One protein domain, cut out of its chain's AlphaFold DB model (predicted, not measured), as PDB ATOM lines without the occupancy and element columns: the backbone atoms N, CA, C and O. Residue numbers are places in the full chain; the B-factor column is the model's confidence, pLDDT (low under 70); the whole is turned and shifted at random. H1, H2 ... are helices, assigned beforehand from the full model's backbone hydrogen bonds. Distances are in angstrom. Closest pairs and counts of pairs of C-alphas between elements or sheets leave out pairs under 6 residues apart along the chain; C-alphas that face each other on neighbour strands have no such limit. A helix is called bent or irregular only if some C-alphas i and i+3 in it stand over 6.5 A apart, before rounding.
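Overview. This is residues 33 to 79 and 87 to 209 of the 229 residues of an uncharacterized protein of Endobacter medicaginis (UniProt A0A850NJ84). A long helical hairpin, H5 and H6, makes a rod, and H1 runs beside it over the half that holds the hairpin's turn, giving a three-helix up-and-down bundle there. On the other half three short helices pack on the hairpin: H2 crosses H5 and H6, while H3 and H4 pack on H5. The printed part has 170 residues with six named helices, in the order H1 H2 H3 H4 H5 H6, and no named strand; the class is all helix. The whole is loose, with a radius of gyration of the C-alphas of 20.4 A, and spans 70 by 32 by 25 A.

Along the chain. H5, residues 121 to 163, is 62.9 A long and begins at C-alpha 121 (137.964, 95.044, 76.293). H6, residues 167 to 209, is 63.1 A long and ends at C-alpha 209 (133.530, 84.314, 80.643). H1, residues 33 to 60, is 40.5 A long and begins at C-alpha 33 (113.195, 101.028, 139.712). H2 is residues 65 to 75, 15.6 A; H3 is residues 89 to 94, 8.7 A; H4 is residues 105 to 112, 10.7 A. H2 and H4 are only just irregular: C-alphas 70 and 73 are 6.7 A apart, and C-alphas 106 and 109 are 6.8 A apart.

Arrangement. H5 is the hub, touching five helices. H5 and H6 form a helical hairpin at a shallow tilt of 16 degrees, opposite ways; their closest C-alphas, of Met 157 and Val 173, are 6.3 A apart. H1 touches H5 at a shallow tilt of 18 degrees, opposite ways, closest at the C-alphas of Tyr 59 and Ala 140, 5.3 A. H1 touches H6 at 19 degrees, a shallow tilt, the same way, closest at the C-alphas of Ile 34 and Ile 167, 6.4 A. H4 and H5 form a second helical hairpin at a steep tilt of 41 degrees, closest at the C-alphas of Phe 107 and Ser 134, 4.9 A; H5 touches H4 with residues 127 to 138 alone. H2 is about perpendicular to H6, at 80 degrees, and touches its residues 198 to 202 alone, closest at the C-alphas of Leu 72 and Ala 202, 5.2 A. H2 also touches H5, at residues 133 to 137 alone, with the C-alphas of Ala 65 and Ile 133 closest, 6.5 A. H3 touches H5 at residues 132 to 139 alone, only just about perpendicular at 73 degrees, closest at the C-alphas of Ile 94 and Asn 135, 5.2 A. H1 is apart from H3 and H4. Every O i to N i+4 pair is within hydrogen-bond range in H1, H3, H5 and H6, against 4 of 7 in H2 and 2 of 4 in H4.

Size, cuts and confidence. The two C-alphas farthest apart, of Ala 33 and Asp 120, are 71.0 A apart. Residues 80 to 86 are not printed, and C-alphas 79 and 87 are 15.9 A apart across the cut. Of the links that are printed whole, none is long. Mean pLDDT of the printed part is 81.3; residues 69 to 79, 87 to 93 and 203 to 209 are among those under 70.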
ATOM      1  N   ALA A  33     113.586 100.737 141.092       71.00
ATOM      2  CA  ALA A  33     113.195 101.028 139.712       71.00
ATOM      3  C   ALA A  33     114.405 101.493 138.888       71.00
ATOM      4  O   ALA A  33     114.662 100.928 137.836       71.00
ATOM      5  N   ILE A  34     115.235 102.392 139.436       68.38
ATOM      6  CA  ILE A  34     116.501 102.822 138.802       68.38
ATOM      7  C   ILE A  34     117.411 101.619 138.525       68.38
ATOM      8  O   ILE A  34     117.961 101.490 137.437       68.38
ATOM      9  N   LEU A  35     117.563 100.714 139.499       72.31
ATOM     10  CA  LEU A  35     118.396  99.518 139.344       72.31
ATOM     11  C   LEU A  35     117.838  98.518 138.320       72.31
ATOM     12  O   LEU A  35     118.616  97.783 137.712       72.31
ATOM     13  N   GLN A  36     116.515  98.458 138.156       81.06
ATOM     14  CA  GLN A  36     115.869  97.612 137.155       81.06
ATOM     15  C   GLN A  36     116.053  98.202 135.749       81.06
ATOM     16  O   GLN A  36     116.534  97.490 134.870       81.06
ATOM     17  N   ASP A  37     115.796  99.501 135.578       80.25
ATOM     18  CA  ASP A  37     115.983 100.224 134.314       80.25
ATOM     19  C   ASP A  37     117.455 100.163 133.861       80.25
ATOM     20  O   ASP A  37     117.762  99.853 132.712       80.25
ATOM     21  N   ALA A  38     118.396 100.340 134.794       81.56
ATOM     22  CA  ALA A  38     119.826 100.189 134.528       81.56
ATOM     23  C   ALA A  38     120.203  98.770 134.063       81.56
ATOM     24  O   ALA A  38     121.131  98.589 133.274       81.56
ATOM     25  N   LYS A  39     119.507  97.737 134.547       86.50
ATOM     26  CA  LYS A  39     119.729  96.353 134.108       86.50
ATOM     27  C   LYS A  39     119.232  96.121 132.685       86.50
ATOM     28  O   LYS A  39     119.915  95.450 131.917       86.50
ATOM     29  N   GLU A  40     118.064  96.661 132.358       87.06
ATOM     30  CA  GLU A  40     117.477  96.569 131.019       87.06
ATOM     31  C   GLU A  40     118.362  97.286 129.996       87.06
ATOM     32  O   GLU A  40     118.760  96.675 129.007       87.06
ATOM     33  N   PHE A  41     118.817  98.505 130.298       88.06
ATOM     34  CA  PHE A  41     119.714  99.250 129.408       88.06
ATOM     35  C   PHE A  41     121.066  98.570 129.203       88.06
ATOM     36  O   PHE A  41     121.597  98.598 128.098       88.06
ATOM     37  N   LYS A  42     121.620  97.906 130.223       89.38
ATOM     38  CA  LYS A  42     122.829  97.087 130.035       89.38
ATOM     39  C   LYS A  42     122.601  95.938 129.067       89.38
ATOM     40  O   LYS A  42     123.440  95.725 128.204       89.38
ATOM     41  N   SER A  43     121.475  95.237 129.188       90.94
ATOM     42  CA  SER A  43     121.134  94.159 128.258       90.94
ATOM     43  C   SER A  43     121.018  94.681 126.825       90.94
ATOM     44  O   SER A  43     121.543  94.060 125.911       90.94
ATOM     45  N   GLU A  44     120.384  95.841 126.630       90.31
ATOM     46  CA  GLU A  44     120.281  96.472 125.309       90.31
ATOM     47  C   GLU A  44     121.654  96.874 124.749       90.31
ATOM     48  O   GLU A  44     121.919  96.677 123.564       90.31
ATOM     49  N   ILE A  45     122.550  97.405 125.589       92.19
ATOM     50  CA  ILE A  45     123.924  97.743 125.191       92.19
ATOM     51  C   ILE A  45     124.716  96.480 124.822       92.19
ATOM     52  O   ILE A  45     125.402  96.484 123.802       92.19
ATOM     53  N   ASP A  46     124.596  95.397 125.594       94.31
ATOM     54  CA  ASP A  46     125.269  94.119 125.317       94.31
ATOM     55  C   ASP A  46     124.781  93.496 123.987       94.31
ATOM     56  O   ASP A  46     125.572  92.951 123.205       94.31
ATOM     57  N   ASP A  47     123.485  93.627 123.685       93.81
ATOM     58  CA  ASP A  47     122.906  93.207 122.406       93.81
ATOM     59  C   ASP A  47     123.428  94.059 121.238       93.81
ATOM     60  O   ASP A  47     123.716  93.528 120.158       93.81
ATOM     61  N   LEU A  48     123.564  95.379 121.422       92.75
ATOM     62  CA  LEU A  48     124.147  96.275 120.416       92.75
ATOM     63  C   LEU A  48     125.635  95.982 120.194       92.75
ATOM     64  O   LEU A  48     126.082  95.965 119.048       92.75
ATOM     65  N   ASP A  49     126.389  95.695 121.254       95.06
ATOM     66  CA  ASP A  49     127.808  95.332 121.183       95.06
ATOM     67  C   ASP A  49     128.001  94.037 120.383       95.06
ATOM     68  O   ASP A  49     128.821  93.976 119.460       95.06
ATOM     69  N   SER A  50     127.167  93.030 120.649       95.00
ATOM     70  CA  SER A  50     127.171  91.768 119.905       95.00
ATOM     71  C   SER A  50     126.854  91.973 118.417       95.00
ATOM     72  O   SER A  50     127.532  91.414 117.548       95.00
ATOM     73  N   GLN A  51     125.861  92.811 118.099       92.38
ATOM     74  CA  GLN A  51     125.507  93.147 116.716       92.38
ATOM     75  C   GLN A  51     126.624  93.920 116.004       92.38
ATOM     76  O   GLN A  51     126.965  93.592 114.867       92.38
ATOM     77  N   ALA A  52     127.229  94.906 116.671       92.50
ATOM     78  CA  ALA A  52     128.341  95.682 116.138       92.50
ATOM     79  C   ALA A  52     129.563  94.793 115.849       92.50
ATOM     80  O   ALA A  52     130.149  94.890 114.771       92.50
ATOM     81  N   LYS A  53     129.903  93.856 116.744       95.00
ATOM     82  CA  LYS A  53     130.971  92.866 116.514       95.00
ATOM     83  C   LYS A  53     130.674  91.969 115.313       95.00
ATOM     84  O   LYS A  53     131.508  91.859 114.417       95.00
ATOM     85  N   SER A  54     129.466  91.409 115.230       92.81
ATOM     86  CA  SER A  54     129.061  90.595 114.073       92.81
ATOM     87  C   SER A  54     129.126  91.381 112.758       92.81
ATOM     88  O   SER A  54     129.474  90.840 111.703       92.81
ATOM     89  N   LEU A  55     128.782  92.666 112.799       90.62
ATOM     90  CA  LEU A  55     128.850  93.547 111.645       90.62
ATOM     91  C   LEU A  55     130.303  93.861 111.255       90.62
ATOM     92  O   LEU A  55     130.634  93.840 110.068       90.62
ATOM     93  N   LYS A  56     131.189  94.077 112.234       93.38
ATOM     94  CA  LYS A  56     132.634  94.222 112.011       93.38
ATOM     95  C   LYS A  56     133.216  92.988 111.330       93.38
ATOM     96  O   LYS A  56     133.977  93.129 110.372       93.38
ATOM     97  N   ASP A  57     132.832  91.795 111.771       90.88
ATOM     98  CA  ASP A  57     133.267  90.539 111.155       90.88
ATOM     99  C   ASP A  57     132.787  90.449 109.703       90.88
ATOM    100  O   ASP A  57     133.561  90.115 108.804       90.88
ATOM    101  N   THR A  58     131.538  90.853 109.453       88.56
ATOM    102  CA  THR A  58     130.963  90.910 108.103       88.56
ATOM    103  C   THR A  58     131.760  91.844 107.189       88.56
ATOM    104  O   THR A  58     132.132  91.452 106.085       88.56
ATOM    105  N   TYR A  59     132.081  93.064 107.635       90.56
ATOM    106  CA  TYR A  59     132.902  93.989 106.848       90.56
ATOM    107  C   TYR A  59     134.347  93.510 106.685       90.56
ATOM    108  O   TYR A  59     134.960  93.744 105.643       90.56
ATOM    109  N   SER A  60     134.883  92.790 107.670       90.69
ATOM    110  CA  SER A  60     136.242  92.235 107.618       90.69
ATOM    111  C   SER A  60     136.409  91.206 106.498       90.69
ATOM    112  O   SER A  60     137.508  91.040 105.971       90.69
ATOM    113  N   MET A  61     135.324  90.569 106.044       88.50
ATOM    114  CA  MET A  61     135.347  89.718 104.848       88.50
ATOM    115  C   MET A  61     135.657  90.505 103.564       88.50
ATOM    116  O   MET A  61     136.221  89.952 102.623       88.50
ATOM    117  N   PHE A  62     135.349  91.804 103.537       88.50
ATOM    118  CA  PHE A  62     135.564  92.689 102.393       88.50
ATOM    119  C   PHE A  62     136.885  93.462 102.448       88.50
ATOM    120  O   PHE A  62     137.189  94.193 101.513       88.50
ATOM    121  N   THR A  63     137.704  93.319 103.494       88.44
ATOM    122  CA  THR A  63     139.021  93.984 103.546       88.44
ATOM    123  C   THR A  63     140.090  93.224 102.764       88.44
ATOM    124  O   THR A  63     141.105  93.804 102.381       88.44
ATOM    125  N   ASN A  64     139.857  91.944 102.456       84.69
ATOM    126  CA  ASN A  64     140.768  91.104 101.685       84.69
ATOM    127  C   ASN A  64     140.197  90.759 100.307       84.69
ATOM    128  O   ASN A  64     139.148  90.125 100.194       84.69
ATOM    129  N   ALA A  65     140.949  91.084  99.254       76.75
ATOM    130  CA  ALA A  65     140.568  90.797  97.874       76.75
ATOM    131  C   ALA A  65     140.337  89.297  97.613       76.75
ATOM    132  O   ALA A  65     139.452  88.942  96.837       76.75
ATOM    133  N   SER A  66     141.101  88.409  98.260       74.94
ATOM    134  CA  SER A  66     140.922  86.954  98.140       74.94
ATOM    135  C   SER A  66     139.615  86.472  98.771       74.94
ATOM    136  O   SER A  66     138.963  85.596  98.214       74.94
ATOM    137  N   ASN A  67     139.196  87.076  99.885       72.06
ATOM    138  CA  ASN A  67     137.940  86.734 100.554       72.06
ATOM    139  C   ASN A  67     136.743  87.202  99.726       72.06
ATOM    140  O   ASN A  67     135.814  86.430  99.516       72.06
ATOM    141  N   ILE A  68     136.811  88.412  99.158       71.62
ATOM    142  CA  ILE A  68     135.804  88.903  98.204       71.62
ATOM    143  C   ILE A  68     135.665  87.929  97.033       71.62
ATOM    144  O   ILE A  68     134.551  87.606  96.643       71.62
ATOM    145  N   GLN A  69     136.785  87.435  96.497       69.12
ATOM    146  CA  GLN A  69     136.785  86.464  95.401       69.12
ATOM    147  C   GLN A  69     136.260  85.085  95.816       69.12
ATOM    148  O   GLN A  69     135.568  84.437  95.037       69.12
ATOM    149  N   SER A  70     136.556  84.651  97.040       65.00
ATOM    150  CA  SER A  70     136.083  83.383  97.602       65.00
ATOM    151  C   SER A  70     134.597  83.394  97.957       65.00
ATOM    152  O   SER A  70     134.004  82.326  98.030       65.00
ATOM    153  N   LEU A  71     133.994  84.562  98.189       63.69
ATOM    154  CA  LEU A  71     132.556  84.701  98.444       63.69
ATOM    155  C   LEU A  71     131.717  84.573  97.161       63.69
ATOM    156  O   LEU A  71     130.520  84.307  97.231       63.69
ATOM    157  N   LEU A  72     132.330  84.749  95.986       60.41
ATOM    158  CA  LEU A  72     131.640  84.760  94.690       60.41
ATOM    159  C   LEU A  72     130.868  83.454  94.384       60.41
ATOM    160  O   LEU A  72     129.730  83.562  93.928       60.41
ATOM    161  N   PRO A  73     131.399  82.239  94.642       55.31
ATOM    162  CA  PRO A  73     130.681  80.993  94.363       55.31
ATOM    163  C   PRO A  73     129.514  80.733  95.331       55.31
ATOM    164  O   PRO A  73     128.452  80.299  94.891       55.31
ATOM    165  N   ASP A  74     129.683  81.035  96.625       54.16
ATOM    166  CA  ASP A  74     128.659  80.796  97.659       54.16
ATOM    167  C   ASP A  74     127.442  81.725  97.502       54.16
ATOM    168  O   ASP A  74     126.310  81.353  97.816       54.16
ATOM    169  N   LEU A  75     127.649  82.931  96.968       49.84
ATOM    170  CA  LEU A  75     126.582  83.910  96.744       49.84
ATOM    171  C   LEU A  75     125.762  83.638  95.471       49.84
ATOM    172  O   LEU A  75     124.619  84.096  95.371       49.84
ATOM    173  N   ASN A  76     126.302  82.856  94.530       48.41
ATOM    174  CA  ASN A  76     125.664  82.538  93.249       48.41
ATOM    175  C   ASN A  76     124.388  81.682  93.420       48.41
ATOM    176  O   ASN A  76     123.524  81.679  92.554       48.41
ATOM    177  N   GLY A  77     124.214  80.996  94.559       45.66
ATOM    178  CA  GLY A  77     123.006  80.212  94.857       45.66
ATOM    179  C   GLY A  77     121.800  81.027  95.354       45.66
ATOM    180  O   GLY A  77     120.662  80.645  95.090       45.66
ATOM    181  N   SER A  78     122.030  82.151  96.046       44.78
ATOM    182  CA  SER A  78     120.969  82.966  96.680       44.78
ATOM    183  C   SER A  78     120.691  84.289  95.960       44.78
ATOM    184  O   SER A  78     119.583  84.813  96.045       44.78
ATOM    185  N   ALA A  79     121.664  84.845  95.231       46.75
ATOM    186  CA  ALA A  79     121.504  86.129  94.541       46.75
ATOM    187  C   ALA A  79     120.642  86.049  93.266       46.75
ATOM    188  O   ALA A  79     120.157  87.074  92.791       46.75
ATOM    189  N   ALA A  87     120.709 101.288  91.731       49.78
ATOM    190  CA  ALA A  87     122.022 101.847  92.010       49.78
ATOM    191  C   ALA A  87     121.894 103.236  92.660       49.78
ATOM    192  O   ALA A  87     121.730 104.239  91.971       49.78
ATOM    193  N   ASN A  88     121.995 103.307  93.989       54.97
ATOM    194  CA  ASN A  88     122.325 104.560  94.671       54.97
ATOM    195  C   ASN A  88     123.695 105.058  94.165       54.97
ATOM    196  O   ASN A  88     124.541 104.254  93.782       54.97
ATOM    197  N   GLU A  89     123.977 106.362  94.201       60.25
ATOM    198  CA  GLU A  89     125.280 106.907  93.753       60.25
ATOM    199  C   GLU A  89     126.481 106.238  94.451       60.25
ATOM    200  O   GLU A  89     127.527 106.007  93.839       60.25
ATOM    201  N   LEU A  90     126.296 105.826  95.710       64.25
ATOM    202  CA  LEU A  90     127.261 105.031  96.470       64.25
ATOM    203  C   LEU A  90     127.579 103.687  95.784       64.25
ATOM    204  O   LEU A  90     128.734 103.277  95.734       64.25
ATOM    205  N   VAL A  91     126.567 103.028  95.215       66.31
ATOM    206  CA  VAL A  91     126.689 101.766  94.467       66.31
ATOM    207  C   VAL A  91     127.491 101.991  93.189       66.31
ATOM    208  O   VAL A  91     128.432 101.251  92.925       66.31
ATOM    209  N   GLY A  92     127.189 103.042  92.420       66.31
ATOM    210  CA  GLY A  92     127.953 103.378  91.210       66.31
ATOM    211  C   GLY A  92     129.437 103.634  91.502       66.31
ATOM    212  O   GLY A  92     130.312 103.172  90.766       66.31
ATOM    213  N   SER A  93     129.715 104.290  92.627       68.69
ATOM    214  CA  SER A  93     131.069 104.544  93.118       68.69
ATOM    215  C   SER A  93     131.786 103.269  93.570       68.69
ATOM    216  O   SER A  93     132.898 102.988  93.124       68.69
ATOM    217  N   ILE A  94     131.132 102.410  94.355       73.75
ATOM    218  CA  ILE A  94     131.701 101.126  94.800       73.75
ATOM    219  C   ILE A  94     131.948 100.171  93.617       73.75
ATOM    220  O   ILE A  94     132.970  99.484  93.574       73.75
ATOM    221  N   LEU A  95     131.075 100.173  92.607       71.38
ATOM    222  CA  LEU A  95     131.238  99.396  91.371       71.38
ATOM    223  C   LEU A  95     132.322  99.956  90.430       71.38
ATOM    224  O   LEU A  95     132.594  99.373  89.381       71.38
ATOM    225  N   GLY A  96     132.941 101.089  90.774       65.56
ATOM    226  CA  GLY A  96     133.970 101.724  89.956       65.56
ATOM    227  C   GLY A  96     133.435 102.387  88.685       65.56
ATOM    228  O   GLY A  96     134.231 102.751  87.823       65.56
ATOM    229  N   GLN A  97     132.115 102.576  88.557       71.81
ATOM    230  CA  GLN A  97     131.502 103.269  87.414       71.81
ATOM    231  C   GLN A  97     131.854 104.762  87.402       71.81
ATOM    232  O   GLN A  97     131.964 105.363  86.339       71.81
ATOM    233  N   THR A  98     132.084 105.347  88.580       73.94
ATOM    234  CA  THR A  98     132.576 106.727  88.735       73.94
ATOM    235  C   THR A  98     134.091 106.796  88.962       73.94
ATOM    236  O   THR A  98     134.615 107.865  89.264       73.94
ATOM    237  N   GLY A  99     134.807 105.671  88.836       81.50
ATOM    238  CA  GLY A  99     136.249 105.575  89.074       81.50
ATOM    239  C   GLY A  99     136.641 105.177  90.502       81.50
ATOM    240  O   GLY A  99     135.853 104.627  91.270       81.50
ATOM    241  N   LEU A 100     137.916 105.393  90.829       85.62
ATOM    242  CA  LEU A 100     138.524 105.020  92.108       85.62
ATOM    243  C   LEU A 100     138.136 106.013  93.209       85.62
ATOM    244  O   LEU A 100     138.271 107.223  93.028       85.62
ATOM    245  N   THR A 101     137.676 105.513  94.355       88.88
ATOM    246  CA  THR A 101     137.351 106.353  95.512       88.88
ATOM    247  C   THR A 101     138.608 106.725  96.297       88.88
ATOM    248  O   THR A 101     139.598 105.987  96.257       88.88
ATOM    249  N   PRO A 102     138.580 107.816  97.089       88.25
ATOM    250  CA  PRO A 102     139.697 108.165  97.967       88.25
ATOM    251  C   PRO A 102     140.072 107.030  98.931       88.25
ATOM    252  O   PRO A 102     141.247 106.716  99.096       88.25
ATOM    253  N   SER A 103     139.075 106.358  99.521       86.81
ATOM    254  CA  SER A 103     139.302 105.231 100.433       86.81
ATOM    255  C   SER A 103     139.806 103.975  99.718       86.81
ATOM    256  O   SER A 103     140.533 103.187 100.323       86.81
ATOM    257  N   GLY A 104     139.463 103.786  98.440       85.81
ATOM    258  CA  GLY A 104     139.941 102.672  97.622       85.81
ATOM    259  C   GLY A 104     141.357 102.863  97.080       85.81
ATOM    260  O   GLY A 104     142.025 101.893  96.728       85.81
ATOM    261  N   GLN A 105     141.864 104.095  97.051       90.25
ATOM    262  CA  GLN A 105     143.147 104.419  96.429       90.25
ATOM    263  C   GLN A 105     144.337 103.686  97.063       90.25
ATOM    264  O   GLN A 105     145.232 103.231  96.353       90.25
ATOM    265  N   GLN A 106     144.295 103.484  98.381       89.88
ATOM    266  CA  GLN A 106     145.305 102.724  99.125       89.88
ATOM    267  C   GLN A 106     145.348 101.229  98.756       89.88
ATOM    268  O   GLN A 106     146.396 100.598  98.866       89.88
ATOM    269  N   PHE A 107     144.232 100.666  98.285       89.81
ATOM    270  CA  PHE A 107     144.124  99.253  97.909       89.81
ATOM    271  C   PHE A 107     144.394  99.020  96.420       89.81
ATOM    272  O   PHE A 107     144.789  97.925  96.015       89.81
ATOM    273  N   PHE A 108     144.249 100.060  95.597       89.12
ATOM    274  CA  PHE A 108     144.371  99.933  94.150       89.12
ATOM    275  C   PHE A 108     145.747  99.469  93.693       89.12
ATOM    276  O   PHE A 108     145.824  98.593  92.837       89.12
ATOM    277  N   SER A 109     146.832  99.980  94.272       86.50
ATOM    278  CA  SER A 109     148.193  99.566  93.897       86.50
ATOM    279  C   SER A 109     148.421  98.064  94.100       86.50
ATOM    280  O   SER A 109     149.020  97.412  93.248       86.50
ATOM    281  N   ALA A 110     147.890  97.493  95.186       85.38
ATOM    282  CA  ALA A 110     147.974  96.057  95.450       85.38
ATOM    283  C   ALA A 110     147.121  95.242  94.463       85.38
ATOM    284  O   ALA A 110     147.566  94.215  93.959       85.38
ATOM    285  N   ASN A 111     145.926  95.735  94.129       83.12
ATOM    286  CA  ASN A 111     144.998  95.059  93.218       83.12
ATOM    287  C   ASN A 111     145.329  95.251  91.728       83.12
ATOM    288  O   ASN A 111     144.768  94.558  90.881       83.12
ATOM    289  N   SER A 112     146.208  96.199  91.395       83.31
ATOM    290  CA  SER A 112     146.572  96.544  90.014       83.31
ATOM    291  C   SER A 112     147.945  96.039  89.577       83.31
ATOM    292  O   SER A 112     148.266  96.133  88.393       83.31
ATOM    293  N   ALA A 113     148.734  95.456  90.487       77.69
ATOM    294  CA  ALA A 113     150.130  95.079  90.251       77.69
ATOM    295  C   ALA A 113     150.349  94.117  89.065       77.69
ATOM    296  O   ALA A 113     151.435  94.081  88.490       77.69
ATOM    297  N   THR A 114     149.327  93.344  88.688       67.31
ATOM    298  CA  THR A 114     149.373  92.346  87.607       67.31
ATOM    299  C   THR A 114     148.407  92.653  86.462       67.31
ATOM    300  O   THR A 114     148.185  91.802  85.599       67.31
ATOM    301  N   LEU A 115     147.817  93.854  86.431       77.31
ATOM    302  CA  LEU A 115     146.867  94.209  85.383       77.31
ATOM    303  C   LEU A 115     147.564  94.371  84.026       77.31
ATOM    304  O   LEU A 115     148.582  95.063  83.933       77.31
ATOM    305  N   PRO A 116     146.987  93.817  82.948       70.25
ATOM    306  CA  PRO A 116     147.481  94.074  81.608       70.25
ATOM    307  C   PRO A 116     147.325  95.559  81.240       70.25
ATOM    308  O   PRO A 116     146.329  96.219  81.548       70.25
ATOM    309  N   THR A 117     148.342  96.100  80.569       72.38
ATOM    310  CA  THR A 117     148.419  97.512  80.152       72.38
ATOM    311  C   THR A 117     147.681  97.795  78.841       72.38
ATOM    312  O   THR A 117     147.668  98.935  78.377       72.38
ATOM    313  N   GLY A 118     147.053  96.777  78.246       73.19
ATOM    314  CA  GLY A 118     146.287  96.895  77.013       73.19
ATOM    315  C   GLY A 118     145.042  97.778  77.152       73.19
ATOM    316  O   GLY A 118     144.552  98.064  78.250       73.19
ATOM    317  N   ASN A 119     144.519  98.200  76.001       77.06
ATOM    318  CA  ASN A 119     143.234  98.897  75.875       77.06
ATOM    319  C   ASN A 119     142.142  98.000  75.283       77.06
ATOM    320  O   ASN A 119     141.053  98.479  74.970       77.06
ATOM    321  N   ASP A 120     142.418  96.709  75.119       81.31
ATOM    322  CA  ASP A 120     141.400  95.744  74.737       81.31
ATOM    323  C   ASP A 120     140.310  95.645  75.819       81.31
ATOM    324  O   ASP A 120     140.511  95.997  76.986       81.31
ATOM    325  N   THR A 121     139.136  95.163  75.419       73.81
ATOM    326  CA  THR A 121     137.964  95.044  76.293       73.81
ATOM    327  C   THR A 121     138.258  94.240  77.563       73.81
ATOM    328  O   THR A 121     137.736  94.575  78.625       73.81
ATOM    329  N   MET A 122     139.130  93.226  77.498       72.88
ATOM    330  CA  MET A 122     139.490  92.419  78.666       72.88
ATOM    331  C   MET A 122     140.372  93.211  79.639       72.88
ATOM    332  O   MET A 122     140.109  93.215  80.840       72.88
ATOM    333  N   SER A 123     141.370  93.941  79.141       75.81
ATOM    334  CA  SER A 123     142.202  94.818  79.974       75.81
ATOM    335  C   SER A 123     141.383  95.920  80.662       75.81
ATOM    336  O   SER A 123     141.626  96.236  81.830       75.81
ATOM    337  N   GLN A 124     140.369  96.473  79.984       78.69
ATOM    338  CA  GLN A 124     139.444  97.445  80.583       78.69
ATOM    339  C   GLN A 124     138.568  96.815  81.676       78.69
ATOM    340  O   GLN A 124     138.458  97.381  82.766       78.69
ATOM    341  N   LEU A 125     138.012  95.625  81.429       76.19
ATOM    342  CA  LEU A 125     137.206  94.889  82.409       76.19
ATOM    343  C   LEU A 125     138.015  94.545  83.668       76.19
ATOM    344  O   LEU A 125     137.553  94.762  84.789       76.19
ATOM    345  N   LEU A 126     139.248  94.058  83.497       78.06
ATOM    346  CA  LEU A 126     140.140  93.736  84.612       78.06
ATOM    347  C   LEU A 126     140.502  94.984  85.427       78.06
ATOM    348  O   LEU A 126     140.522  94.934  86.658       78.06
ATOM    349  N   ARG A 127     140.724  96.126  84.766       82.12
ATOM    350  CA  ARG A 127     140.978  97.403  85.444       82.12
ATOM    351  C   ARG A 127     139.765  97.877  86.236       82.12
ATOM    352  O   ARG A 127     139.919  98.270  87.389       82.12
ATOM    353  N   GLN A 128     138.571  97.797  85.656       82.00
ATOM    354  CA  GLN A 128     137.334  98.150  86.352       82.00
ATOM    355  C   GLN A 128     137.091  97.246  87.566       82.00
ATOM    356  O   GLN A 128     136.725  97.733  88.634       82.00
ATOM    357  N   ARG A 129     137.393  95.948  87.448       81.44
ATOM    358  CA  ARG A 129     137.352  95.004  88.570       81.44
ATOM    359  C   ARG A 129     138.319  95.396  89.684       81.44
ATOM    360  O   ARG A 129     137.920  95.437  90.843       81.44
ATOM    361  N   ALA A 130     139.569  95.711  89.351       84.19
ATOM    362  CA  ALA A 130     140.544  96.149  90.343       84.19
ATOM    363  C   ALA A 130     140.097  97.437  91.048       84.19
ATOM    364  O   ALA A 130     140.226  97.529  92.267       84.19
ATOM    365  N   ILE A 131     139.517  98.399  90.321       87.75
ATOM    366  CA  ILE A 131     138.923  99.609  90.911       87.75
ATOM    367  C   ILE A 131     137.799  99.230  91.877       87.75
ATOM    368  O   ILE A 131     137.815  99.675  93.021       87.75
ATOM    369  N   SER A 132     136.858  98.382  91.458       85.44
ATOM    370  CA  SER A 132     135.722  98.024  92.306       85.44
ATOM    371  C   SER A 132     136.138  97.268  93.570       85.44
ATOM    372  O   SER A 132     135.703  97.633  94.659       85.44
ATOM    373  N   ILE A 133     137.034  96.280  93.464       86.56
ATOM    374  CA  ILE A 133     137.577  95.563  94.631       86.56
ATOM    375  C   ILE A 133     138.252  96.545  95.589       86.56
ATOM    376  O   ILE A 133     138.012  96.499  96.794       86.56
ATOM    377  N   SER A 134     139.032  97.479  95.051       89.56
ATOM    378  CA  SER A 134     139.712  98.491  95.858       89.56
ATOM    379  C   SER A 134     138.721  99.414  96.564       89.56
ATOM    380  O   SER A 134     138.875  99.680  97.753       89.56
ATOM    381  N   ASN A 135     137.673  99.860  95.869       90.56
ATOM    382  CA  ASN A 135     136.620 100.694  96.447       90.56
ATOM    383  C   ASN A 135     135.836  99.943  97.532       90.56
ATOM    384  O   ASN A 135     135.548 100.529  98.575       90.56
ATOM    385  N   MET A 136     135.537  98.654  97.329       88.31
ATOM    386  CA  MET A 136     134.901  97.797  98.337       88.31
ATOM    387  C   MET A 136     135.778  97.647  99.586       88.31
ATOM    388  O   MET A 136     135.278  97.843 100.691       88.31
ATOM    389  N   GLN A 137     137.080  97.385  99.426       90.50
ATOM    390  CA  GLN A 137     138.030  97.305 100.546       90.50
ATOM    391  C   GLN A 137     138.153  98.636 101.289       90.50
ATOM    392  O   GLN A 137     138.137  98.667 102.521       90.50
ATOM    393  N   GLY A 138     138.225  99.742 100.545       90.31
ATOM    394  CA  GLY A 138     138.233 101.097 101.086       90.31
ATOM    395  C   GLY A 138     137.002 101.385 101.930       90.31
ATOM    396  O   GLY A 138     137.121 101.769 103.091       90.31
ATOM    397  N   PHE A 139     135.822 101.149 101.360       90.25
ATOM    398  CA  PHE A 139     134.547 101.327 102.043       90.25
ATOM    399  C   PHE A 139     134.446 100.444 103.291       90.25
ATOM    400  O   PHE A 139     134.170 100.954 104.371       90.25
ATOM    401  N   ALA A 140     134.743  99.149 103.178       90.38
ATOM    402  CA  ALA A 140     134.702  98.223 104.306       90.38
ATOM    403  C   ALA A 140     135.652  98.633 105.439       90.38
ATOM    404  O   ALA A 140     135.271  98.585 106.604       90.38
ATOM    405  N   THR A 141     136.858  99.104 105.109       92.81
ATOM    406  CA  THR A 141     137.829  99.594 106.100       92.81
ATOM    407  C   THR A 141     137.309 100.832 106.831       92.81
ATOM    408  O   THR A 141     137.410 100.908 108.053       92.81
ATOM    409  N   THR A 142     136.701 101.782 106.111       92.25
ATOM    410  CA  THR A 142     136.052 102.951 106.729       92.25
ATOM    411  C   THR A 142     134.906 102.536 107.656       92.25
ATOM    412  O   THR A 142     134.787 103.071 108.756       92.25
ATOM    413  N   GLN A 143     134.096 101.555 107.253       91.62
ATOM    414  CA  GLN A 143     132.997 101.059 108.082       91.62
ATOM    415  C   GLN A 143     133.502 100.340 109.337       91.62
ATOM    416  O   GLN A 143     132.945 100.558 110.407       91.62
ATOM    417  N   ILE A 144     134.577  99.550 109.241       94.31
ATOM    418  CA  ILE A 144     135.210  98.912 110.407       94.31
ATOM    419  C   ILE A 144     135.699  99.959 111.404       94.31
ATOM    420  O   ILE A 144     135.408  99.824 112.587       94.31
ATOM    421  N   ALA A 145     136.375 101.014 110.941       94.81
ATOM    422  CA  ALA A 145     136.823 102.092 111.822       94.81
ATOM    423  C   ALA A 145     135.641 102.766 112.542       94.81
ATOM    424  O   ALA A 145     135.689 102.963 113.752       94.81
ATOM    425  N   SER A 146     134.543 103.035 111.824       94.00
ATOM    426  CA  SER A 146     133.323 103.574 112.440       94.00
ATOM    427  C   SER A 146     132.693 102.609 113.450       94.00
ATOM    428  O   SER A 146     132.153 103.054 114.458       94.00
ATOM    429  N   ILE A 147     132.732 101.300 113.196       93.12
ATOM    430  CA  ILE A 147     132.225 100.296 114.139       93.12
ATOM    431  C   ILE A 147     133.120 100.216 115.381       93.12
ATOM    432  O   ILE A 147     132.598 100.075 116.480       93.12
ATOM    433  N   ASP A 148     134.438 100.353 115.237       95.25
ATOM    434  CA  ASP A 148     135.366 100.386 116.375       95.25
ATOM    435  C   ASP A 148     135.117 101.589 117.291       95.25
ATOM    436  O   ASP A 148     135.092 101.432 118.512       95.25
ATOM    437  N   GLU A 149     134.848 102.765 116.719       94.94
ATOM    438  CA  GLU A 149     134.407 103.936 117.486       94.94
ATOM    439  C   GLU A 149     133.092 103.656 118.225       94.94
ATOM    440  O   GLU A 149     132.989 103.925 119.421       94.94
ATOM    441  N   ARG A 150     132.112 103.027 117.561       93.31
ATOM    442  CA  ARG A 150     130.843 102.653 118.206       93.31
ATOM    443  C   ARG A 150     131.029 101.654 119.334       93.31
ATOM    444  O   ARG A 150     130.393 101.797 120.366       93.31
ATOM    445  N   LEU A 151     131.883 100.648 119.174       94.38
ATOM    446  CA  LEU A 151     132.162  99.686 120.242       94.38
ATOM    447  C   LEU A 151     132.751 100.385 121.476       94.38
ATOM    448  O   LEU A 151     132.377 100.053 122.601       94.38
ATOM    449  N   ASN A 152     133.612 101.386 121.277       94.94
ATOM    450  CA  ASN A 152     134.092 102.218 122.379       94.94
ATOM    451  C   ASN A 152     132.955 103.043 123.006       94.94
ATOM    452  O   ASN A 152     132.818 103.071 124.227       94.94
ATOM    453  N   ASP A 153     132.093 103.646 122.189       92.25
ATOM    454  CA  ASP A 153     130.926 104.403 122.652       92.25
ATOM    455  C   ASP A 153     129.936 103.546 123.458       92.25
ATOM    456  O   ASP A 153     129.428 103.989 124.490       92.25
ATOM    457  N   LEU A 154     129.676 102.309 123.021       93.50
ATOM    458  CA  LEU A 154     128.852 101.330 123.736       93.50
ATOM    459  C   LEU A 154     129.471 100.986 125.098       93.50
ATOM    460  O   LEU A 154     128.759 100.939 126.102       93.50
ATOM    461  N   HIS A 155     130.796 100.820 125.161       94.50
ATOM    462  CA  HIS A 155     131.501 100.592 126.421       94.50
ATOM    463  C   HIS A 155     131.388 101.792 127.376       94.50
ATOM    464  O   HIS A 155     131.097 101.623 128.562       94.50
ATOM    465  N   GLU A 156     131.545 103.017 126.869       92.50
ATOM    466  CA  GLU A 156     131.342 104.235 127.662       92.50
ATOM    467  C   GLU A 156     129.902 104.361 128.171       92.50
ATOM    468  O   GLU A 156     129.684 104.767 129.315       92.50
ATOM    469  N   MET A 157     128.909 103.979 127.364       92.75
ATOM    470  CA  MET A 157     127.517 103.932 127.811       92.75
ATOM    471  C   MET A 157     127.309 102.914 128.926       92.75
ATOM    472  O   MET A 157     126.631 103.228 129.899       92.75
ATOM    473  N   GLN A 158     127.912 101.727 128.832       91.81
ATOM    474  CA  GLN A 158     127.825 100.719 129.889       91.81
ATOM    475  C   GLN A 158     128.368 101.266 131.218       91.81
ATOM    476  O   GLN A 158     127.697 101.167 132.247       91.81
ATOM    477  N   LEU A 159     129.520 101.950 131.175       91.81
ATOM    478  CA  LEU A 159     130.098 102.640 132.333       91.81
ATOM    479  C   LEU A 159     129.195 103.765 132.859       91.81
ATOM    480  O   LEU A 159     129.099 103.956 134.072       91.81
ATOM    481  N   ALA A 160     128.525 104.507 131.974       88.56
ATOM    482  CA  ALA A 160     127.579 105.550 132.362       88.56
ATOM    483  C   ALA A 160     126.341 104.971 133.066       88.56
ATOM    484  O   ALA A 160     125.879 105.555 134.044       88.56
ATOM    485  N   VAL A 161     125.841 103.808 132.630       89.06
ATOM    486  CA  VAL A 161     124.753 103.091 133.317       89.06
ATOM    487  C   VAL A 161     125.211 102.561 134.675       89.06
ATOM    488  O   VAL A 161     124.464 102.649 135.645       89.06
ATOM    489  N   ASP A 162     126.440 102.045 134.775       87.69
ATOM    490  CA  ASP A 162     127.031 101.585 136.041       87.69
ATOM    491  C   ASP A 162     127.170 102.699 137.086       87.69
ATOM    492  O   ASP A 162     127.002 102.458 138.282       87.69
ATOM    493  N   GLN A 163     127.491 103.912 136.638       87.12
ATOM    494  CA  GLN A 163     127.724 105.074 137.498       87.12
ATOM    495  C   GLN A 163     126.475 105.937 137.707       87.12
ATOM    496  O   GLN A 163     126.529 106.903 138.472       87.12
ATOM    497  N   ALA A 164     125.363 105.619 137.041       84.38
ATOM    498  CA  ALA A 164     124.152 106.415 137.120       84.38
ATOM    499  C   ALA A 164     123.576 106.396 138.543       84.38
ATOM    500  O   ALA A 164     123.294 105.346 139.121       84.38
ATOM    501  N   THR A 165     123.380 107.586 139.104       81.00
ATOM    502  CA  THR A 165     122.804 107.777 140.446       81.00
ATOM    503  C   THR A 165     121.407 108.388 140.401       81.00
ATOM    504  O   THR A 165     120.709 108.404 141.417       81.00
ATOM    505  N   ASP A 166     120.976 108.859 139.226       81.62
ATOM    506  CA  ASP A 166     119.650 109.415 138.997       81.62
ATOM    507  C   ASP A 166     119.044 108.973 137.652       81.62
ATOM    508  O   ASP A 166     119.726 108.506 136.739       81.62
ATOM    509  N   ILE A 167     117.725 109.140 137.542       77.31
ATOM    510  CA  ILE A 167     116.944 108.723 136.372       77.31
ATOM    511  C   ILE A 167     117.243 109.549 135.110       77.31
ATOM    512  O   ILE A 167     117.117 109.032 134.007       77.31
ATOM    513  N   LYS A 168     117.684 110.808 135.232       82.88
ATOM    514  CA  LYS A 168     117.989 111.659 134.068       82.88
ATOM    515  C   LYS A 168     119.267 111.204 133.370       82.88
ATOM    516  O   LYS A 168     119.355 111.275 132.147       82.88
ATOM    517  N   GLN A 169     120.250 110.736 134.140       83.12
ATOM    518  CA  GLN A 169     121.464 110.118 133.603       83.12
ATOM    519  C   GLN A 169     121.120 108.856 132.802       83.12
ATOM    520  O   GLN A 169     121.614 108.683 131.689       83.12
ATOM    521  N   LEU A 170     120.207 108.027 133.318       82.12
ATOM    522  CA  LEU A 170     119.707 106.845 132.613       82.12
ATOM    523  C   LEU A 170     118.900 107.200 131.350       82.12
ATOM    524  O   LEU A 170     119.110 106.586 130.306       82.12
ATOM    525  N   GLU A 171     118.043 108.223 131.392       83.31
ATOM    526  CA  GLU A 171     117.308 108.707 130.209       83.31
ATOM    527  C   GLU A 171     118.248 109.184 129.090       83.31
ATOM    528  O   GLU A 171     117.990 108.926 127.911       83.31
ATOM    529  N   ALA A 172     119.355 109.847 129.442       85.12
ATOM    530  CA  ALA A 172     120.361 110.271 128.471       85.12
ATOM    531  C   ALA A 172     121.040 109.072 127.787       85.12
ATOM    532  O   ALA A 172     121.233 109.094 126.569       85.12
ATOM    533  N   VAL A 173     121.350 108.010 128.542       87.50
ATOM    534  CA  VAL A 173     121.880 106.770 127.958       87.50
ATOM    535  C   VAL A 173     120.846 106.122 127.042       87.50
ATOM    536  O   VAL A 173     121.172 105.783 125.909       87.50
ATOM    537  N   HIS A 174     119.590 106.022 127.471       84.56
ATOM    538  CA  HIS A 174     118.527 105.433 126.658       84.56
ATOM    539  C   HIS A 174     118.311 106.176 125.327       84.56
ATOM    540  O   HIS A 174     118.126 105.559 124.276       84.56
ATOM    541  N   ALA A 175     118.402 107.509 125.320       85.50
ATOM    542  CA  ALA A 175     118.367 108.276 124.075       85.50
ATOM    543  C   ALA A 175     119.527 107.902 123.133       85.50
ATOM    544  O   ALA A 175     119.322 107.773 121.924       85.50
ATOM    545  N   ARG A 176     120.731 107.679 123.678       89.38
ATOM    546  CA  ARG A 176     121.908 107.272 122.898       89.38
ATOM    547  C   ARG A 176     121.799 105.831 122.388       89.38
ATOM    548  O   ARG A 176     122.100 105.605 121.221       89.38
ATOM    549  N   ILE A 177     121.271 104.897 123.183       88.25
ATOM    550  CA  ILE A 177     120.969 103.517 122.748       88.25
ATOM    551  C   ILE A 177     120.094 103.527 121.487       88.25
ATOM    552  O   ILE A 177     120.390 102.826 120.521       88.25
ATOM    553  N   ASN A 178     119.048 104.360 121.452       84.69
ATOM    554  CA  ASN A 178     118.160 104.461 120.290       84.69
ATOM    555  C   ASN A 178     118.887 104.946 119.023       84.69
ATOM    556  O   ASN A 178     118.614 104.453 117.926       84.69
ATOM    557  N   ILE A 179     119.827 105.885 119.167       89.62
ATOM    558  CA  ILE A 179     120.662 106.374 118.061       89.62
ATOM    559  C   ILE A 179     121.590 105.259 117.565       89.62
ATOM    560  O   ILE A 179     121.662 105.018 116.359       89.62
ATOM    561  N   GLU A 180     122.260 104.549 118.475       90.62
ATOM    562  CA  GLU A 180     123.172 103.463 118.103       90.62
ATOM    563  C   GLU A 180     122.443 102.292 117.450       90.62
ATOM    564  O   GLU A 180     122.916 101.747 116.454       90.62
ATOM    565  N   ASN A 181     121.244 101.957 117.924       87.38
ATOM    566  CA  ASN A 181     120.415 100.931 117.303       87.38
ATOM    567  C   ASN A 181     120.094 101.279 115.838       87.38
ATOM    568  O   ASN A 181     120.334 100.475 114.935       87.38
ATOM    569  N   GLN A 182     119.643 102.509 115.570       85.88
ATOM    570  CA  GLN A 182     119.370 102.970 114.203       85.88
ATOM    571  C   GLN A 182     120.629 102.986 113.325       85.88
ATOM    572  O   GLN A 182     120.574 102.632 112.141       85.88
ATOM    573  N   ALA A 183     121.768 103.380 113.892       85.06
ATOM    574  CA  ALA A 183     123.035 103.399 113.178       85.06
ATOM    575  C   ALA A 183     123.497 101.984 112.797       85.06
ATOM    576  O   ALA A 183     123.828 101.749 111.632       85.06
ATOM    577  N   ILE A 184     123.442 101.026 113.730       85.81
ATOM    578  CA  ILE A 184     123.788  99.619 113.484       85.81
ATOM    579  C   ILE A 184     122.861  99.012 112.428       85.81
ATOM    580  O   ILE A 184     123.348  98.390 111.483       85.81
ATOM    581  N   GLN A 185     121.546  99.246 112.507       84.25
ATOM    582  CA  GLN A 185     120.600  98.777 111.484       84.25
ATOM    583  C   GLN A 185     120.929  99.341 110.094       84.25
ATOM    584  O   GLN A 185     120.908  98.618 109.094       84.25
ATOM    585  N   THR A 186     121.283 100.625 110.026       83.69
ATOM    586  CA  THR A 186     121.677 101.279 108.773       83.69
ATOM    587  C   THR A 186     122.951 100.658 108.201       83.69
ATOM    588  O   THR A 186     123.015 100.363 107.007       83.69
ATOM    589  N   GLN A 187     123.964 100.418 109.035       85.94
ATOM    590  CA  GLN A 187     125.207  99.789 108.589       85.94
ATOM    591  C   GLN A 187     125.001  98.311 108.207       85.94
ATOM    592  O   GLN A 187     125.590  97.848 107.234       85.94
ATOM    593  N   ALA A 188     124.103  97.584 108.876       84.44
ATOM    594  CA  ALA A 188     123.726  96.227 108.481       84.44
ATOM    595  C   ALA A 188     123.095  96.189 107.077       84.44
ATOM    596  O   ALA A 188     123.470  95.356 106.251       84.44
ATOM    597  N   ALA A 189     122.211  97.139 106.752       81.62
ATOM    598  CA  ALA A 189     121.648  97.268 105.405       81.62
ATOM    599  C   ALA A 189     122.722  97.605 104.347       81.62
ATOM    600  O   ALA A 189     122.684  97.106 103.217       81.62
ATOM    601  N   GLN A 190     123.719  98.418 104.710       84.81
ATOM    602  CA  GLN A 190     124.862  98.709 103.838       84.81
ATOM    603  C   GLN A 190     125.734  97.467 103.607       84.81
ATOM    604  O   GLN A 190     126.156  97.230 102.475       84.81
ATOM    605  N   ALA A 191     125.968  96.649 104.634       83.44
ATOM    606  CA  ALA A 191     126.691  95.385 104.504       83.44
ATOM    607  C   ALA A 191     125.944  94.386 103.600       83.44
ATOM    608  O   ALA A 191     126.558  93.776 102.725       83.44
ATOM    609  N   GLN A 192     124.618  94.278 103.730       82.50
ATOM    610  CA  GLN A 192     123.786  93.465 102.830       82.50
ATOM    611  C   GLN A 192     123.860  93.957 101.380       82.50
ATOM    612  O   GLN A 192     123.988  93.162 100.450       82.50
ATOM    613  N   SER A 193     123.840  95.277 101.177       81.00
ATOM    614  CA  SER A 193     124.011  95.873  99.848       81.00
ATOM    615  C   SER A 193     125.388  95.543  99.264       81.00
ATOM    616  O   SER A 193     125.497  95.225  98.081       81.00
ATOM    617  N   LEU A 194     126.439  95.557 100.091       82.38
ATOM    618  CA  LEU A 194     127.796  95.182  99.694       82.38
ATOM    619  C   LEU A 194     127.901  93.705  99.294       82.38
ATOM    620  O   LEU A 194     128.496  93.395  98.262       82.38
ATOM    621  N   GLN A 195     127.260  92.807 100.046       82.00
ATOM    622  CA  GLN A 195     127.154  91.387  99.695       82.00
ATOM    623  C   GLN A 195     126.422  91.184  98.363       82.00
ATOM    624  O   GLN A 195     126.920  90.471  97.493       82.00
ATOM    625  N   ALA A 196     125.282  91.852  98.165       76.75
ATOM    626  CA  ALA A 196     124.531  91.780  96.914       76.75
ATOM    627  C   ALA A 196     125.350  92.300  95.719       76.75
ATOM    628  O   ALA A 196     125.332  91.697  94.648       76.75
ATOM    629  N   MET A 197     126.119  93.379  95.903       76.56
ATOM    630  CA  MET A 197     127.023  93.899  94.872       76.56
ATOM    631  C   MET A 197     128.146  92.919  94.533       76.56
ATOM    632  O   MET A 197     128.434  92.710  93.355       76.56
ATOM    633  N   ALA A 198     128.774  92.308  95.540       76.38
ATOM    634  CA  ALA A 198     129.799  91.293  95.316       76.38
ATOM    635  C   ALA A 198     129.228  90.094  94.539       76.38
ATOM    636  O   ALA A 198     129.848  89.630  93.584       76.38
ATOM    637  N   ALA A 199     128.010  89.660  94.875       75.69
ATOM    638  CA  ALA A 199     127.306  88.602  94.153       75.69
ATOM    639  C   ALA A 199     127.005  88.984  92.692       75.69
ATOM    640  O   ALA A 199     127.288  88.218  91.774       75.69
ATOM    641  N   ALA A 200     126.500  90.196  92.450       72.31
ATOM    642  CA  ALA A 200     126.232  90.679  91.097       72.31
ATOM    643  C   ALA A 200     127.509  90.771  90.243       72.31
ATOM    644  O   ALA A 200     127.492  90.457  89.052       72.31
ATOM    645  N   GLN A 201     128.638  91.154  90.848       72.69
ATOM    646  CA  GLN A 201     129.934  91.135  90.169       72.69
ATOM    647  C   GLN A 201     130.407  89.721  89.832       72.69
ATOM    648  O   GLN A 201     131.045  89.550  88.793       72.69
ATOM    649  N   ALA A 202     130.110  88.724  90.673       71.75
ATOM    650  CA  ALA A 202     130.381  87.317  90.371       71.75
ATOM    651  C   ALA A 202     129.649  86.890  89.097       71.75
ATOM    652  O   ALA A 202     130.261  86.402  88.150       71.75
ATOM    653  N   GLN A 203     128.345  87.155  89.060       69.62
ATOM    654  CA  GLN A 203     127.483  86.756  87.956       69.62
ATOM    655  C   GLN A 203     127.876  87.446  86.644       69.62
ATOM    656  O   GLN A 203     127.953  86.811  85.594       69.62
ATOM    657  N   ALA A 204     128.178  88.748  86.695       69.19
ATOM    658  CA  ALA A 204     128.642  89.479  85.520       69.19
ATOM    659  C   ALA A 204     129.954  88.900  84.954       69.19
ATOM    660  O   ALA A 204     130.154  88.906  83.740       69.19
ATOM    661  N   GLN A 205     130.840  88.382  85.815       67.12
ATOM    662  CA  GLN A 205     132.078  87.724  85.388       67.12
ATOM    663  C   GLN A 205     131.818  86.368  84.737       67.12
ATOM    664  O   GLN A 205     132.450  86.066  83.727       67.12
ATOM    665  N   GLU A 206     130.901  85.573  85.286       69.56
ATOM    666  CA  GLU A 206     130.520  84.277  84.718       69.56
ATOM    667  C   GLU A 206     129.980  84.448  83.294       69.56
ATOM    668  O   GLU A 206     130.552  83.902  82.351       69.56
ATOM    669  N   LEU A 207     129.008  85.347  83.115       67.38
ATOM    670  CA  LEU A 207     128.425  85.654  81.807       67.38
ATOM    671  C   LEU A 207     129.460  86.200  80.811       67.38
ATOM    672  O   LEU A 207     129.438  85.853  79.629       67.38
ATOM    673  N   ALA A 208     130.387  87.053  81.262       67.00
ATOM    674  CA  ALA A 208     131.468  87.559  80.414       67.00
ATOM    675  C   ALA A 208     132.453  86.448  80.007       67.00
ATOM    676  O   ALA A 208     132.949  86.442  78.877       67.00
ATOM    677  N   GLY A 209     132.725  85.502  80.909       67.25
ATOM    678  CA  GLY A 209     133.530  84.314  80.643       67.25
ATOM    679  C   GLY A 209     132.870  83.384  79.627       67.25
ATOM    680  O   GLY A 209     133.523  82.970  78.671       67.25
TER     681      GLY A 209